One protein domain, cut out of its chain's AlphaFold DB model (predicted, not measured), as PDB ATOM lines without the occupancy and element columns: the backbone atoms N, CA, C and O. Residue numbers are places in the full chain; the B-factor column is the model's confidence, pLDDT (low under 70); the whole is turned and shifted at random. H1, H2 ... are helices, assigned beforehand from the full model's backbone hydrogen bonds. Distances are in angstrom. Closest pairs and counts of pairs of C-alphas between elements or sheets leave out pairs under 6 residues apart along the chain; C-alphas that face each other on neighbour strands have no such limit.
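Overview. This is residues 4 to 25 and 46 to 141 of the 143 residues of an uncharacterized protein of Victivallis vadensis (UniProt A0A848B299). Two long helices, H4 and H5, fold back on each other as a helical hairpin that makes the longest axis, and a third helix, H1, packs on the first part of H5, at residues 107 to 122. Short helix H3 crosses the open end of the hairpin, where H4 begins and H5 ends, and short H2 lies near both long helices toward that end, touching neither clearly. The printed part has 118 residues with five named helices, in the order H1, H2, H3, H4, H5 along the chain, and no named strand; its class is all helix. The whole is loose, with a radius of gyration of the C-alphas of 17.3 A, and elongated, with spans of 52 by 29 by 23 A.

Along the chain. The printed part begins with H1, residues 4 to 22, whose first C-alpha, that of Lys 4, is at (-29.387, 16.415, -17.168); it measures 26.8 A from first to last C-alpha. After residues 23 to 25 comes a cut. The print resumes at Ile 46 with H2, residues 46 to 52, 10.0 A long. H3 follows at residues 56 to 63 and measures 10.9 A. H4, residues 75 to 102, begins with C-alpha 75 at (-28.046, 18.296, -32.658) and measures 40.8 A. H5, residues 107 to 139, is the longest helix with 33 residues and measures 47.9 A; its last C-alpha, that of Ala 139, is at (-45.055, 15.641, -42.698).

Arrangement. H5 is the hub and touches H1, H3 and H4. H4 and H5 form a helical hairpin: they run opposite ways at a shallow tilt of 31 degrees, and their closest C-alphas, those of Thr 93 and Ser 116, are 6.0 A apart. H1 touches H5 along residues 107 to 122 of H5 alone, and the closest C-alphas, those of Phe 16 and Ser 115, are 4.9 A apart. H1 and H5 run opposite ways at a shallow tilt of 35.0 degrees, only just short of steep. H1 is apart from H2, H3 and H4. H3 touches residues 75 to 77 of H4 alone, about perpendicular at 74 degrees, with the closest C-alphas, those of Leu 61 and Leu 76, 4.9 A apart. H3 also touches residues 134 to 138 of H5 alone, about perpendicular at 76 degrees, with the closest C-alphas, those of Phe 57 and Gly 134, 6.3 A apart. The helix packing is part aligned and part crossed, with 2 of these 4 touching pairs at a shallow tilt. H2 is close to H5 but not clearly touching, with the C-alphas of Ser 48 and Leu 131 closest at 7.2 A; the two run the same way at a shallow tilt of 26 degrees. H2 is likewise close to H4 but not clearly touching, with the C-alphas of Leu 49 and Tyr 83 closest at 7.9 A. In H1, H2, H3, H4 and H5 every O i to N i+4 pair is within hydrogen-bond range.

Size, cuts and confidence. The two C-alphas farthest apart, those of Ser 104 and Phe 141, are 54.1 A apart. Residues 26 to 45 are not printed, and C-alphas 25 and 46 are 31.1 A apart across this cut, which lies in the link from H1 to H2. The link from H3 to H4 is long, with 11 residues, while those from H2 to H3 and from H4 to H5 are tight. The mean pLDDT of the printed part is 86.1; residue 54, residues 68 to 72 and residue 141 are under 70.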
ATOM      1  N   LYS A   4     -28.133  16.610 -17.918       87.94
ATOM      2  CA  LYS A   4     -29.387  16.415 -17.168       87.94
ATOM      3  C   LYS A   4     -29.977  15.019 -17.380       87.94
ATOM      4  O   LYS A   4     -30.395  14.394 -16.416       87.94
ATOM      5  N   HIS A   5     -29.970  14.516 -18.616       88.75
ATOM      6  CA  HIS A   5     -30.505  13.187 -18.909       88.75
ATOM      7  C   HIS A   5     -29.586  12.083 -18.382       88.75
ATOM      8  O   HIS A   5     -30.083  11.093 -17.872       88.75
ATOM      9  N   ILE A   6     -28.261  12.268 -18.433       87.75
ATOM     10  CA  ILE A   6     -27.314  11.318 -17.823       87.75
ATOM     11  C   ILE A   6     -27.562  11.221 -16.314       87.75
ATOM     12  O   ILE A   6     -27.719  10.125 -15.789       87.75
ATOM     13  N   VAL A   7     -27.652  12.365 -15.626       90.88
ATOM     14  CA  VAL A   7     -27.937  12.412 -14.183       90.88
ATOM     15  C   VAL A   7     -29.286  11.757 -13.875       90.88
ATOM     16  O   VAL A   7     -29.366  10.937 -12.966       90.88
ATOM     17  N   PHE A   8     -30.322  12.051 -14.664       92.88
ATOM     18  CA  PHE A   8     -31.635  11.422 -14.527       92.88
ATOM     19  C   PHE A   8     -31.584   9.894 -14.688       92.88
ATOM     20  O   PHE A   8     -32.172   9.183 -13.873       92.88
ATOM     21  N   LEU A   9     -30.859   9.376 -15.689       92.44
ATOM     22  CA  LEU A   9     -30.704   7.932 -15.883       92.44
ATOM     23  C   LEU A   9     -29.934   7.280 -14.732       92.44
ATOM     24  O   LEU A   9     -30.338   6.222 -14.270       92.44
ATOM     25  N   ILE A  10     -28.873   7.913 -14.222       93.69
ATOM     26  CA  ILE A  10     -28.108   7.380 -13.082       93.69
ATOM     27  C   ILE A  10     -28.980   7.318 -11.825       93.69
ATOM     28  O   ILE A  10     -29.006   6.293 -11.146       93.69
ATOM     29  N   ILE A  11     -29.725   8.386 -11.527       95.19
ATOM     30  CA  ILE A  11     -30.645   8.415 -10.380       95.19
ATOM     31  C   ILE A  11     -31.715   7.331 -10.532       95.19
ATOM     32  O   ILE A  11     -31.971   6.589  -9.587       95.19
ATOM     33  N   SER A  12     -32.297   7.200 -11.727       94.75
ATOM     34  CA  SER A  12     -33.306   6.174 -12.014       94.75
ATOM     35  C   SER A  12     -32.734   4.761 -11.878       94.75
ATOM     36  O   SER A  12     -33.401   3.881 -11.345       94.75
ATOM     37  N   PHE A  13     -31.480   4.548 -12.291       95.69
ATOM     38  CA  PHE A  13     -30.811   3.254 -12.189       95.69
ATOM     39  C   PHE A  13     -30.626   2.857 -10.727       95.69
ATOM     40  O   PHE A  13     -30.995   1.754 -10.338       95.69
ATOM     41  N   ILE A  14     -30.110   3.775  -9.904       96.06
ATOM     42  CA  ILE A  14     -29.938   3.547  -8.464       96.06
ATOM     43  C   ILE A  14     -31.295   3.282  -7.805       96.06
ATOM     44  O   ILE A  14     -31.405   2.378  -6.982       96.06
ATOM     45  N   LEU A  15     -32.335   4.028  -8.186       96.38
ATOM     46  CA  LEU A  15     -33.681   3.839  -7.653       96.38
ATOM     47  C   LEU A  15     -34.231   2.443  -7.980       96.38
ATOM     48  O   LEU A  15     -34.663   1.739  -7.069       96.38
ATOM     49  N   PHE A  16     -34.186   2.018  -9.247       95.50
ATOM     50  CA  PHE A  16     -34.629   0.678  -9.643       95.50
ATOM     51  C   PHE A  16     -33.809  -0.417  -8.964       95.50
ATOM     52  O   PHE A  16     -34.380  -1.418  -8.528       95.50
ATOM     53  N   PHE A  17     -32.504  -0.199  -8.793       95.94
ATOM     54  CA  PHE A  17     -31.624  -1.153  -8.136       95.94
ATOM     55  C   PHE A  17     -31.992  -1.330  -6.668       95.94
ATOM     56  O   PHE A  17     -32.191  -2.455  -6.216       95.94
ATOM     57  N   LEU A  18     -32.124  -0.226  -5.929       94.94
ATOM     58  CA  LEU A  18     -32.460  -0.253  -4.509       94.94
ATOM     59  C   LEU A  18     -33.852  -0.831  -4.268       94.94
ATOM     60  O   LEU A  18     -34.010  -1.643  -3.362       94.94
ATOM     61  N   LEU A  19     -34.843  -0.463  -5.086       94.25
ATOM     62  CA  LEU A  19     -36.190  -1.030  -4.995       94.25
ATOM     63  C   LEU A  19     -36.164  -2.535  -5.266       94.25
ATOM     64  O   LEU A  19     -36.665  -3.315  -4.461       94.25
ATOM     65  N   SER A  20     -35.524  -2.955  -6.356       93.06
ATOM     66  CA  SER A  20     -35.407  -4.370  -6.702       93.06
ATOM     67  C   SER A  20     -34.695  -5.179  -5.619       93.06
ATOM     68  O   SER A  20     -35.119  -6.288  -5.290       93.06
ATOM     69  N   PHE A  21     -33.625  -4.624  -5.053       93.31
ATOM     70  CA  PHE A  21     -32.858  -5.268  -3.998       93.31
ATOM     71  C   PHE A  21     -33.659  -5.352  -2.695       93.31
ATOM     72  O   PHE A  21     -33.695  -6.404  -2.068       93.31
ATOM     73  N   HIS A  22     -34.355  -4.277  -2.313       94.31
ATOM     74  CA  HIS A  22     -35.160  -4.230  -1.092       94.31
ATOM     75  C   HIS A  22     -36.342  -5.208  -1.127       94.31
ATOM     76  O   HIS A  22     -36.606  -5.890  -0.140       94.31
ATOM     77  N   PHE A  23     -37.027  -5.315  -2.268       93.12
ATOM     78  CA  PHE A  23     -38.172  -6.216  -2.438       93.12
ATOM     79  C   PHE A  23     -37.787  -7.650  -2.822       93.12
ATOM     80  O   PHE A  23     -38.673  -8.478  -3.016       93.12
ATOM     81  N   ASN A  24     -36.489  -7.961  -2.930       88.12
ATOM     82  CA  ASN A  24     -35.989  -9.255  -3.397       88.12
ATOM     83  C   ASN A  24     -36.645  -9.716  -4.712       88.12
ATOM     84  O   ASN A  24     -37.026 -10.878  -4.869       88.12
ATOM     85  N   LEU A  25     -36.798  -8.791  -5.667       87.19
ATOM     86  CA  LEU A  25     -37.366  -9.122  -6.971       87.19
ATOM     87  C   LEU A  25     -36.426 -10.089  -7.697       87.19
ATOM     88  O   LEU A  25     -35.224  -9.836  -7.813       87.19
ATOM     89  N   ILE A  46     -32.092   0.069 -34.778       91.19
ATOM     90  CA  ILE A  46     -31.601  -0.005 -36.163       91.19
ATOM     91  C   ILE A  46     -32.609   0.604 -37.141       91.19
ATOM     92  O   ILE A  46     -32.233   1.430 -37.976       91.19
ATOM     93  N   SER A  47     -33.888   0.239 -37.039       91.25
ATOM     94  CA  SER A  47     -34.928   0.734 -37.947       91.25
ATOM     95  C   SER A  47     -35.138   2.242 -37.823       91.25
ATOM     96  O   SER A  47     -35.227   2.937 -38.836       91.25
ATOM     97  N   SER A  48     -35.177   2.773 -36.600       88.75
ATOM     98  CA  SER A  48     -35.323   4.214 -36.365       88.75
ATOM     99  C   SER A  48     -34.109   4.986 -36.880       88.75
ATOM    100  O   SER A  48     -34.273   6.000 -37.556       88.75
ATOM    101  N   LEU A  49     -32.900   4.464 -36.662       86.94
ATOM    102  CA  LEU A  49     -31.675   5.044 -37.196       86.94
ATOM    103  C   LEU A  49     -31.690   5.073 -38.733       86.94
ATOM    104  O   LEU A  49     -31.419   6.115 -39.324       86.94
ATOM    105  N   SER A  50     -32.079   3.969 -39.381       85.88
ATOM    106  CA  SER A  50     -32.224   3.897 -40.842       85.88
ATOM    107  C   SER A  50     -33.307   4.831 -41.381       85.88
ATOM    108  O   SER A  50     -33.168   5.337 -42.485       85.88
ATOM    109  N   THR A  51     -34.385   5.048 -40.625       81.81
ATOM    110  CA  THR A  51     -35.482   5.945 -41.024       81.81
ATOM    111  C   THR A  51     -35.065   7.410 -40.939       81.81
ATOM    112  O   THR A  51     -35.524   8.233 -41.724       81.81
ATOM    113  N   LEU A  52     -34.212   7.748 -39.972       77.94
ATOM    114  CA  LEU A  52     -33.689   9.098 -39.797       77.94
ATOM    115  C   LEU A  52     -32.594   9.408 -40.826       77.94
ATOM    116  O   LEU A  52     -32.570  10.507 -41.386       77.94
ATOM    117  N   PHE A  53     -31.691   8.464 -41.103       70.31
ATOM    118  CA  PHE A  53     -30.638   8.648 -42.102       70.31
ATOM    119  C   PHE A  53     -31.219   8.738 -43.519       70.31
ATOM    120  O   PHE A  53     -31.814   7.794 -44.022       70.31
ATOM    121  N   GLY A  54     -31.008   9.881 -44.175       63.66
ATOM    122  CA  GLY A  54     -31.494  10.149 -45.535       63.66
ATOM    123  C   GLY A  54     -32.682  11.108 -45.609       63.66
ATOM    124  O   GLY A  54     -33.028  11.532 -46.705       63.66
ATOM    125  N   LYS A  55     -33.264  11.495 -44.466       70.81
ATOM    126  CA  LYS A  55     -34.329  12.506 -44.398       70.81
ATOM    127  C   LYS A  55     -33.797  13.927 -44.262       70.81
ATOM    128  O   LYS A  55     -32.714  14.151 -43.708       70.81
ATOM    129  N   GLU A  56     -34.608  14.888 -44.689       70.62
ATOM    130  CA  GLU A  56     -34.303  16.315 -44.616       70.62
ATOM    131  C   GLU A  56     -34.146  16.766 -43.154       70.62
ATOM    132  O   GLU A  56     -33.269  17.564 -42.815       70.62
ATOM    133  N   PHE A  57     -34.897  16.145 -42.240       70.25
ATOM    134  CA  PHE A  57     -34.701  16.229 -40.790       70.25
ATOM    135  C   PHE A  57     -33.246  16.001 -40.326       70.25
ATOM    136  O   PHE A  57     -32.715  16.774 -39.525       70.25
ATOM    137  N   THR A  58     -32.547  14.986 -40.848       72.50
ATOM    138  CA  THR A  58     -31.148  14.709 -40.467       72.50
ATOM    139  C   THR A  58     -30.192  15.769 -41.006       72.50
ATOM    140  O   THR A  58     -29.233  16.135 -40.320       72.50
ATOM    141  N   ARG A  59     -30.472  16.316 -42.197       72.88
ATOM    142  CA  ARG A  59     -29.716  17.445 -42.758       72.88
ATOM    143  C   ARG A  59     -29.875  18.693 -41.887       72.88
ATOM    144  O   ARG A  59     -28.876  19.316 -41.537       72.88
ATOM    145  N   ARG A  60     -31.098  19.001 -41.446       74.88
ATOM    146  CA  ARG A  60     -31.391  20.102 -40.508       74.88
ATOM    147  C   ARG A  60     -30.661  19.925 -39.173       74.88
ATOM    148  O   ARG A  60     -29.933  20.815 -38.742       74.88
ATOM    149  N   LEU A  61     -30.742  18.737 -38.567       75.69
ATOM    150  CA  LEU A  61     -30.022  18.403 -37.329       75.69
ATOM    151  C   LEU A  61     -28.493  18.506 -37.452       75.69
ATOM    152  O   LEU A  61     -27.810  18.710 -36.445       75.69
ATOM    153  N   HIS A  62     -27.944  18.302 -38.653       76.69
ATOM    154  CA  HIS A  62     -26.518  18.466 -38.921       76.69
ATOM    155  C   HIS A  62     -26.101  19.941 -38.960       76.69
ATOM    156  O   HIS A  62     -24.987  20.254 -38.556       76.69
ATOM    157  N   LEU A  63     -26.981  20.830 -39.422       77.25
ATOM    158  CA  LEU A  63     -26.714  22.264 -39.556       77.25
ATOM    159  C   LEU A  63     -27.021  23.047 -38.270       77.25
ATOM    160  O   LEU A  63     -26.435  24.099 -38.031       77.25
ATOM    161  N   GLU A  64     -27.921  22.540 -37.428       78.00
ATOM    162  CA  GLU A  64     -28.293  23.193 -36.175       78.00
ATOM    163  C   GLU A  64     -27.307  22.898 -35.036       78.00
ATOM    164  O   GLU A  64     -27.125  21.751 -34.607       78.00
ATOM    165  N   GLU A  65     -26.725  23.962 -34.476       73.50
ATOM    166  CA  GLU A  65     -25.948  23.884 -33.241       73.50
ATOM    167  C   GLU A  65     -26.833  23.569 -32.028       73.50
ATOM    168  O   GLU A  65     -27.909  24.140 -31.812       73.50
ATOM    169  N   ASP A  66     -26.340  22.670 -31.179       70.62
ATOM    170  CA  ASP A  66     -26.993  22.282 -29.941       70.62
ATOM    171  C   ASP A  66     -26.606  23.223 -28.792       70.62
ATOM    172  O   ASP A  66     -25.699  22.956 -27.993       70.62
ATOM    173  N   LYS A  67     -27.367  24.317 -28.673       70.75
ATOM    174  CA  LYS A  67     -27.242  25.321 -27.601       70.75
ATOM    175  C   LYS A  67     -27.411  24.747 -26.185       70.75
ATOM    176  O   LYS A  67     -27.087  25.419 -25.211       70.75
ATOM    177  N   GLY A  68     -27.926  23.522 -26.043       62.19
ATOM    178  CA  GLY A  68     -28.103  22.856 -24.751       62.19
ATOM    179  C   GLY A  68     -26.832  22.189 -24.211       62.19
ATOM    180  O   GLY A  68     -26.874  21.552 -23.154       62.19
ATOM    181  N   THR A  69     -25.706  22.293 -24.923       58.88
ATOM    182  CA  THR A  69     -24.450  21.640 -24.549       58.88
ATOM    183  C   THR A  69     -23.284  22.617 -24.416       58.88
ATOM    184  O   THR A  69     -23.232  23.641 -25.077       58.88
ATOM    185  N   ILE A  70     -22.343  22.297 -23.517       60.84
ATOM    186  CA  ILE A  70     -21.172  23.144 -23.200       60.84
ATOM    187  C   ILE A  70     -20.136  23.127 -24.340       60.84
ATOM    188  O   ILE A  70     -19.327  24.037 -24.465       60.84
ATOM    189  N   ILE A  71     -20.151  22.074 -25.156       66.12
ATOM    190  CA  ILE A  71     -19.246  21.886 -26.292       66.12
ATOM    191  C   ILE A  71     -20.040  22.217 -27.551       66.12
ATOM    192  O   ILE A  71     -21.144  21.693 -27.689       66.12
ATOM    193  N   GLN A  72     -19.473  23.016 -28.462       69.25
ATOM    194  CA  GLN A  72     -20.035  23.219 -29.800       69.25
ATOM    195  C   GLN A  72     -20.190  21.860 -30.488       69.25
ATOM    196  O   GLN A  72     -19.216  21.221 -30.880       69.25
ATOM    197  N   GLN A  73     -21.427  21.382 -30.555       75.94
ATOM    198  CA  GLN A  73     -21.789  20.142 -31.219       75.94
ATOM    199  C   GLN A  73     -23.140  20.340 -31.890       75.94
ATOM    200  O   GLN A  73     -23.967  21.125 -31.425       75.94
ATOM    201  N   THR A  74     -23.372  19.633 -32.984       79.31
ATOM    202  CA  THR A  74     -24.648  19.719 -33.696       79.31
ATOM    203  C   THR A  74     -25.688  18.844 -33.007       79.31
ATOM    204  O   THR A  74     -25.351  17.870 -32.317       79.31
ATOM    205  N   LYS A  75     -26.973  19.141 -33.203       79.75
ATOM    206  CA  LYS A  75     -28.046  18.296 -32.658       79.75
ATOM    207  C   LYS A  75     -27.940  16.851 -33.161       79.75
ATOM    208  O   LYS A  75     -28.212  15.920 -32.400       79.75
ATOM    209  N   LEU A  76     -27.437  16.643 -34.381       82.44
ATOM    210  CA  LEU A  76     -27.134  15.315 -34.923       82.44
ATOM    211  C   LEU A  76     -26.045  14.582 -34.123       82.44
ATOM    212  O   LEU A  76     -26.171  13.389 -33.850       82.44
ATOM    213  N   GLN A  77     -24.979  15.271 -33.708       82.06
ATOM    214  CA  GLN A  77     -23.941  14.668 -32.864       82.06
ATOM    215  C   GLN A  77     -24.487  14.302 -31.480       82.06
ATOM    216  O   GLN A  77     -24.155  13.244 -30.935       82.06
ATOM    217  N   THR A  78     -25.365  15.137 -30.921       83.88
ATOM    218  CA  THR A  78     -26.075  14.817 -29.683       83.88
ATOM    219  C   THR A  78     -26.958  13.581 -29.857       83.88
ATOM    220  O   THR A  78     -26.881  12.685 -29.013       83.88
ATOM    221  N   LEU A  79     -27.719  13.486 -30.951       86.00
ATOM    222  CA  LEU A  79     -28.561  12.337 -31.294       86.00
ATOM    223  C   LEU A  79     -27.749  11.050 -31.476       86.00
ATOM    224  O   LEU A  79     -28.073  10.026 -30.873       86.00
ATOM    225  N   LYS A  80     -26.627  11.119 -32.201       87.25
ATOM    226  CA  LYS A  80     -25.679  10.004 -32.342       87.25
ATOM    227  C   LYS A  80     -25.237   9.468 -30.980       87.25
ATOM    228  O   LYS A  80     -25.153   8.258 -30.798       87.25
ATOM    229  N   LYS A  81     -24.986  10.350 -30.004       88.81
ATOM    230  CA  LYS A  81     -24.640   9.929 -28.638       88.81
ATOM    231  C   LYS A  81     -25.789   9.169 -27.964       88.81
ATOM    232  O   LYS A  81     -25.502   8.186 -27.298       88.81
ATOM    233  N   TYR A  82     -27.052   9.579 -28.127       90.94
ATOM    234  CA  TYR A  82     -28.188   8.827 -27.561       90.94
ATOM    235  C   TYR A  82     -28.287   7.421 -28.143       90.94
ATOM    236  O   TYR A  82     -28.349   6.467 -27.378       90.94
ATOM    237  N   TYR A  83     -28.224   7.292 -29.470       91.88
ATOM    238  CA  TYR A  83     -28.229   5.985 -30.128       91.88
ATOM    239  C   TYR A  83     -27.057   5.112 -29.686       91.88
ATOM    240  O   TYR A  83     -27.243   3.937 -29.392       91.88
ATOM    241  N   HIS A  84     -25.858   5.687 -29.580       91.44
ATOM    242  CA  HIS A  84     -24.687   4.956 -29.108       91.44
ATOM    243  C   HIS A  84     -24.874   4.419 -27.682       91.44
ATOM    244  O   HIS A  84     -24.607   3.246 -27.436       91.44
ATOM    245  N   TYR A  85     -25.373   5.246 -26.755       91.69
ATOM    246  CA  TYR A  85     -25.653   4.803 -25.388       91.69
ATOM    247  C   TYR A  85     -26.773   3.761 -25.330       91.69
ATOM    248  O   TYR A  85     -26.613   2.772 -24.625       91.69
ATOM    249  N   ALA A  86     -27.863   3.942 -26.081       93.94
ATOM    250  CA  ALA A  86     -28.967   2.983 -26.119       93.94
ATOM    251  C   ALA A  86     -28.507   1.610 -26.632       93.94
ATOM    252  O   ALA A  86     -28.774   0.595 -26.002       93.94
ATOM    253  N   MET A  87     -27.718   1.582 -27.710       94.00
ATOM    254  CA  MET A  87     -27.150   0.342 -28.252       94.00
ATOM    255  C   MET A  87     -26.222  -0.353 -27.250       94.00
ATOM    256  O   MET A  87     -26.295  -1.570 -27.083       94.00
ATOM    257  N   LEU A  88     -25.361   0.408 -26.566       94.25
ATOM    258  CA  LEU A  88     -24.439  -0.142 -25.572       94.25
ATOM    259  C   LEU A  88     -25.187  -0.707 -24.359       94.25
ATOM    260  O   LEU A  88     -24.861  -1.797 -23.894       94.25
ATOM    261  N   LEU A  89     -26.209   0.001 -23.872       93.75
ATOM    262  CA  LEU A  89     -27.036  -0.445 -22.752       93.75
ATOM    263  C   LEU A  89     -27.858  -1.688 -23.115       93.75
ATOM    264  O   LEU A  89     -27.828  -2.671 -22.369       93.75
ATOM    265  N   CYS A  90     -28.487  -1.699 -24.292       95.69
ATOM    266  CA  CYS A  90     -29.210  -2.850 -24.825       95.69
ATOM    267  C   CYS A  90     -28.301  -4.088 -24.899       95.69
ATOM    268  O   CYS A  90     -28.633  -5.137 -24.344       95.69
ATOM    269  N   LEU A  91     -27.107  -3.954 -25.493       95.25
ATOM    270  CA  LEU A  91     -26.144  -5.055 -25.587       95.25
ATOM    271  C   LEU A  91     -25.666  -5.515 -24.205       95.25
ATOM    272  O   LEU A  91     -25.645  -6.712 -23.929       95.25
ATOM    273  N   SER A  92     -25.340  -4.580 -23.308       94.38
ATOM    274  CA  SER A  92     -24.913  -4.915 -21.945       94.38
ATOM    275  C   SER A  92     -25.998  -5.657 -21.158       94.38
ATOM    276  O   SER A  92     -25.689  -6.578 -20.406       94.38
ATOM    277  N   THR A  93     -27.272  -5.324 -21.389       94.31
ATOM    278  CA  THR A  93     -28.424  -5.972 -20.750       94.31
ATOM    279  C   THR A  93     -28.622  -7.383 -21.278       94.31
ATOM    280  O   THR A  93     -28.833  -8.300 -20.491       94.31
ATOM    281  N   ALA A  94     -28.492  -7.579 -22.593       94.50
ATOM    282  CA  ALA A  94     -28.533  -8.905 -23.196       94.50
ATOM    283  C   ALA A  94     -27.389  -9.790 -22.675       94.50
ATOM    284  O   ALA A  94     -27.631 -10.912 -22.237       94.50
ATOM    285  N   CYS A  95     -26.156  -9.272 -22.637       94.56
ATOM    286  CA  CYS A  95     -25.014  -9.993 -22.072       94.56
ATOM    287  C   CYS A  95     -25.227 -10.346 -20.594       94.56
ATOM    288  O   CYS A  95     -24.932 -11.468 -20.187       94.56
ATOM    289  N   LEU A  96     -25.765  -9.416 -19.798       93.44
ATOM    290  CA  LEU A  96     -26.063  -9.658 -18.389       93.44
ATOM    291  C   LEU A  96     -27.166 -10.710 -18.207       93.44
ATOM    292  O   LEU A  96     -27.058 -11.531 -17.301       93.44
ATOM    293  N   ALA A  97     -28.190 -10.724 -19.066       92.69
ATOM    294  CA  ALA A  97     -29.246 -11.737 -19.047       92.69
ATOM    295  C   ALA A  97     -28.687 -13.139 -19.330       92.69
ATOM    296  O   ALA A  97     -28.939 -14.058 -18.556       92.69
ATOM    297  N   VAL A  98     -27.862 -13.284 -20.377       93.19
ATOM    298  CA  VAL A  98     -27.188 -14.556 -20.700       93.19
ATOM    299  C   VAL A  98     -26.281 -14.997 -19.552       93.19
ATOM    300  O   VAL A  98     -26.272 -16.166 -19.177       93.19
ATOM    301  N   PHE A  99     -25.529 -14.063 -18.965       91.44
ATOM    302  CA  PHE A  99     -24.664 -14.361 -17.827       91.44
ATOM    303  C   PHE A  99     -25.465 -14.839 -16.609       91.44
ATOM    304  O   PHE A  99     -25.072 -15.815 -15.975       91.44
ATOM    305  N   ALA A 100     -26.590 -14.185 -16.303       90.44
ATOM    306  CA  ALA A 100     -27.472 -14.548 -15.195       90.44
ATOM    307  C   ALA A 100     -28.109 -15.934 -15.373       90.44
ATOM    308  O   ALA A 100     -28.280 -16.660 -14.396       90.44
ATOM    309  N   GLU A 101     -28.453 -16.288 -16.612       88.81
ATOM    310  CA  GLU A 101     -29.018 -17.591 -16.960       88.81
ATOM    311  C   GLU A 101     -27.968 -18.710 -16.871       88.81
ATOM    312  O   GLU A 101     -28.258 -19.791 -16.363       88.81
ATOM    313  N   LEU A 102     -26.731 -18.444 -17.305       89.50
ATOM    314  CA  LEU A 102     -25.651 -19.434 -17.312       89.50
ATOM    315  C   LEU A 102     -25.031 -19.661 -15.924       89.50
ATOM    316  O   LEU A 102     -24.697 -20.789 -15.562       89.50
ATOM    317  N   PHE A 103     -24.867 -18.594 -15.141       83.19
ATOM    318  CA  PHE A 103     -24.260 -18.630 -13.814       83.19
ATOM    319  C   PHE A 103     -25.309 -18.242 -12.775       83.19
ATOM    320  O   PHE A 103     -25.511 -17.056 -12.532       83.19
ATOM    321  N   SER A 104     -25.967 -19.256 -12.190       77.69
ATOM    322  CA  SER A 104     -26.922 -19.183 -11.063       77.69
ATOM    323  C   SER A 104     -27.129 -17.771 -10.499       77.69
ATOM    324  O   SER A 104     -26.281 -17.246  -9.773       77.69
ATOM    325  N   SER A 105     -28.264 -17.154 -10.837       78.81
ATOM    326  CA  SER A 105     -28.509 -15.741 -10.557       78.81
ATOM    327  C   SER A 105     -28.468 -15.420  -9.060       78.81
ATOM    328  O   SER A 105     -29.251 -15.962  -8.275       78.81
ATOM    329  N   SER A 106     -27.616 -14.475  -8.664       88.38
ATOM    330  CA  SER A 106     -27.677 -13.864  -7.335       88.38
ATOM    331  C   SER A 106     -28.703 -12.726  -7.300       88.38
ATOM    332  O   SER A 106     -29.050 -12.147  -8.334       88.38
ATOM    333  N   GLN A 107     -29.149 -12.339  -6.101       90.44
ATOM    334  CA  GLN A 107     -30.058 -11.196  -5.934       90.44
ATOM    335  C   GLN A 107     -29.477  -9.890  -6.502       90.44
ATOM    336  O   GLN A 107     -30.205  -9.044  -7.024       90.44
ATOM    337  N   ILE A 108     -28.149  -9.746  -6.448       91.19
ATOM    338  CA  ILE A 108     -27.428  -8.606  -7.019       91.19
ATOM    339  C   ILE A 108     -27.566  -8.608  -8.543       91.19
ATOM    340  O   ILE A 108     -27.917  -7.580  -9.117       91.19
ATOM    341  N   ILE A 109     -27.353  -9.756  -9.196       91.44
ATOM    342  CA  ILE A 109     -27.473  -9.888 -10.655       91.44
ATOM    343  C   ILE A 109     -28.909  -9.599 -11.109       91.44
ATOM    344  O   ILE A 109     -29.103  -8.833 -12.051       91.44
ATOM    345  N   ASN A 110     -29.914 -10.130 -10.406       91.25
ATOM    346  CA  ASN A 110     -31.321  -9.849 -10.714       91.25
ATOM    347  C   ASN A 110     -31.648  -8.355 -10.581       91.25
ATOM    348  O   ASN A 110     -32.285  -7.782 -11.463       91.25
ATOM    349  N   SER A 111     -31.140  -7.699  -9.534       93.75
ATOM    350  CA  SER A 111     -31.364  -6.265  -9.323       93.75
ATOM    351  C   SER A 111     -30.647  -5.400 -10.361       93.75
ATOM    352  O   SER A 111     -31.214  -4.411 -10.831       93.75
ATOM    353  N   LEU A 112     -29.438  -5.785 -10.784       93.88
ATOM    354  CA  LEU A 112     -28.742  -5.143 -11.904       93.88
ATOM    355  C   LEU A 112     -29.537  -5.286 -13.205       93.88
ATOM    356  O   LEU A 112     -29.695  -4.305 -13.926       93.88
ATOM    357  N   LEU A 113     -30.075  -6.476 -13.482       93.50
ATOM    358  CA  LEU A 113     -30.824  -6.744 -14.706       93.50
ATOM    359  C   LEU A 113     -32.129  -5.941 -14.776       93.50
ATOM    360  O   LEU A 113     -32.400  -5.308 -15.795       93.50
ATOM    361  N   ILE A 114     -32.896  -5.906 -13.680       93.31
ATOM    362  CA  ILE A 114     -34.124  -5.098 -13.561       93.31
ATOM    363  C   ILE A 114     -33.817  -3.617 -13.783       93.31
ATOM    364  O   ILE A 114     -34.510  -2.935 -14.537       93.31
ATOM    365  N   SER A 115     -32.745  -3.124 -13.166       95.00
ATOM    366  CA  SER A 115     -32.335  -1.726 -13.311       95.00
ATOM    367  C   SER A 115     -31.933  -1.409 -14.746       95.00
ATOM    368  O   SER A 115     -32.353  -0.392 -15.292       95.00
ATOM    369  N   SER A 116     -31.168  -2.302 -15.378       94.31
ATOM    370  CA  SER A 116     -30.730  -2.156 -16.766       94.31
ATOM    371  C   SER A 116     -31.915  -2.121 -17.736       94.31
ATOM    372  O   SER A 116     -31.986  -1.240 -18.591       94.31
ATOM    373  N   LEU A 117     -32.903  -2.999 -17.539       94.00
ATOM    374  CA  LEU A 117     -34.166  -2.988 -18.285       94.00
ATOM    375  C   LEU A 117     -34.936  -1.677 -18.125       94.00
ATOM    376  O   LEU A 117     -35.386  -1.105 -19.116       94.00
ATOM    377  N   GLY A 118     -35.064  -1.179 -16.894       93.50
ATOM    378  CA  GLY A 118     -35.729   0.097 -16.634       93.50
ATOM    379  C   GLY A 118     -35.052   1.263 -17.359       93.50
ATOM    380  O   GLY A 118     -35.725   2.125 -17.922       93.50
ATOM    381  N   ILE A 119     -33.716   1.276 -17.411       95.44
ATOM    382  CA  ILE A 119     -32.961   2.311 -18.128       95.44
ATOM    383  C   ILE A 119     -33.100   2.192 -19.646       95.44
ATOM    384  O   ILE A 119     -33.303   3.216 -20.301       95.44
ATOM    385  N   ASN A 120     -33.039   0.979 -20.195       94.19
ATOM    386  CA  ASN A 120     -33.305   0.724 -21.613       94.19
ATOM    387  C   ASN A 120     -34.691   1.228 -22.026       94.19
ATOM    388  O   ASN A 120     -34.840   1.976 -22.991       94.19
ATOM    389  N   PHE A 121     -35.711   0.940 -21.216       94.00
ATOM    390  CA  PHE A 121     -37.053   1.451 -21.465       94.00
ATOM    391  C   PHE A 121     -37.095   2.990 -21.496       94.00
ATOM    392  O   PHE A 121     -37.660   3.581 -22.417       94.00
ATOM    393  N   LEU A 122     -36.455   3.660 -20.530       94.75
ATOM    394  CA  LEU A 122     -36.423   5.125 -20.459       94.75
ATOM    395  C   LEU A 122     -35.682   5.765 -21.641       94.75
ATOM    396  O   LEU A 122     -36.153   6.765 -22.189       94.75
ATOM    397  N   ILE A 123     -34.524   5.227 -22.041       93.31
ATOM    398  CA  ILE A 123     -33.766   5.779 -23.171       93.31
ATOM    399  C   ILE A 123     -34.486   5.530 -24.498       93.31
ATOM    400  O   ILE A 123     -34.543   6.434 -25.335       93.31
ATOM    401  N   THR A 124     -35.114   4.365 -24.653       92.62
ATOM    402  CA  THR A 124     -35.931   4.040 -25.822       92.62
ATOM    403  C   THR A 124     -37.156   4.944 -25.902       92.62
ATOM    404  O   THR A 124     -37.431   5.491 -26.967       92.62
ATOM    405  N   TYR A 125     -37.823   5.232 -24.783       92.50
ATOM    406  CA  TYR A 125     -38.908   6.214 -24.738       92.50
ATOM    407  C   TYR A 125     -38.466   7.609 -25.215       92.50
ATOM    408  O   TYR A 125     -39.156   8.240 -26.021       92.50
ATOM    409  N   LEU A 126     -37.296   8.089 -24.774       91.06
ATOM    410  CA  LEU A 126     -36.753   9.374 -25.236       91.06
ATOM    411  C   LEU A 126     -36.486   9.378 -26.748       91.06
ATOM    412  O   LEU A 126     -36.756  10.382 -27.410       91.06
ATOM    413  N   LEU A 127     -35.972   8.272 -27.292       91.38
ATOM    414  CA  LEU A 127     -35.707   8.124 -28.723       91.38
ATOM    415  C   LEU A 127     -36.994   8.037 -29.548       91.38
ATOM    416  O   LEU A 127     -37.082   8.700 -30.577       91.38
ATOM    417  N   VAL A 128     -38.010   7.302 -29.084       90.50
ATOM    418  CA  VAL A 128     -39.338   7.256 -29.723       90.50
ATOM    419  C   VAL A 128     -39.944   8.653 -29.784       90.50
ATOM    420  O   VAL A 128     -40.379   9.084 -30.849       90.50
ATOM    421  N   LYS A 129     -39.922   9.399 -28.673       88.81
ATOM    422  CA  LYS A 129     -40.442  10.770 -28.638       88.81
ATOM    423  C   LYS A 129     -39.740  11.667 -29.657       88.81
ATOM    424  O   LYS A 129     -40.390  12.454 -30.335       88.81
ATOM    425  N   LEU A 130     -38.419  11.551 -29.769       85.50
ATOM    426  CA  LEU A 130     -37.654  12.325 -30.742       85.50
ATOM    427  C   LEU A 130     -37.964  11.911 -32.186       85.50
ATOM    428  O   LEU A 130     -38.064  12.777 -33.051       85.50
ATOM    429  N   LEU A 131     -38.126  10.611 -32.442       85.31
ATOM    430  CA  LEU A 131     -38.492  10.089 -33.756       85.31
ATOM    431  C   LEU A 131     -39.860  10.617 -34.197       85.31
ATOM    432  O   LEU A 131     -39.987  11.054 -35.333       85.31
ATOM    433  N   LEU A 132     -40.854  10.625 -33.303       85.81
ATOM    434  CA  LEU A 132     -42.188  11.165 -33.590       85.81
ATOM    435  C   LEU A 132     -42.130  12.651 -33.952       85.81
ATOM    436  O   LEU A 132     -42.659  13.032 -34.990       85.81
ATOM    437  N   ILE A 133     -41.399  13.459 -33.177       83.88
ATOM    438  CA  ILE A 133     -41.186  14.882 -33.493       83.88
ATOM    439  C   ILE A 133     -40.527  15.042 -34.871       83.88
ATOM    440  O   ILE A 133     -40.915  15.907 -35.650       83.88
ATOM    441  N   GLY A 134     -39.531  14.209 -35.187       79.31
ATOM    442  CA  GLY A 134     -38.873  14.243 -36.493       79.31
ATOM    443  C   GLY A 134     -39.786  13.834 -37.651       79.31
ATOM    444  O   GLY A 134     -39.615  14.336 -38.754       79.31
ATOM    445  N   LEU A 135     -40.755  12.946 -37.412       80.62
ATOM    446  CA  LEU A 135     -41.747  12.544 -38.410       80.62
ATOM    447  C   LEU A 135     -42.813  13.622 -38.631       80.62
ATOM    448  O   LEU A 135     -43.126  13.907 -39.782       80.62
ATOM    449  N   GLU A 136     -43.324  14.243 -37.564       82.81
ATOM    450  CA  GLU A 136     -44.268  15.371 -37.646       82.81
ATOM    451  C   GLU A 136     -43.665  16.534 -38.447       82.81
ATOM    452  O   GLU A 136     -44.267  17.022 -39.395       82.81
ATOM    453  N   GLN A 137     -42.412  16.895 -38.157       78.19
ATOM    454  CA  GLN A 137     -41.696  17.967 -38.861       78.19
ATOM    455  C   GLN A 137     -41.362  17.673 -40.326       78.19
ATOM    456  O   GLN A 137     -40.951  18.588 -41.048       78.19
ATOM    457  N   GLU A 138     -41.412  16.410 -40.743       75.06
ATOM    458  CA  GLU A 138     -41.259  16.031 -42.146       75.06
ATOM    459  C   GLU A 138     -42.625  16.052 -42.846       75.06
ATOM    460  O   GLU A 138     -42.725  16.571 -43.949       75.06
ATOM    461  N   ALA A 139     -43.689  15.589 -42.175       77.00
ATOM    462  CA  ALA A 139     -45.055  15.641 -42.698       77.00
ATOM    463  C   ALA A 139     -45.547  17.082 -42.934       77.00
ATOM    464  O   ALA A 139     -46.157  17.346 -43.966       77.00
ATOM    465  N   ASP A 140     -45.225  18.010 -42.027       72.50
ATOM    466  CA  ASP A 140     -45.545  19.440 -42.168       72.50
ATOM    467  C   ASP A 140     -44.723  20.141 -43.269       72.50
ATOM    468  O   ASP A 140     -45.039  21.257 -43.670       72.50
ATOM    469  N   PHE A 141     -43.625  19.531 -43.729       59.28
ATOM    470  CA  PHE A 141     -42.777  20.091 -44.789       59.28
ATOM    471  C   PHE A 141     -43.271  19.718 -46.194       59.28
ATOM    472  O   PHE A 141     -42.973  20.430 -47.152       59.28
TER     473      PHE A 141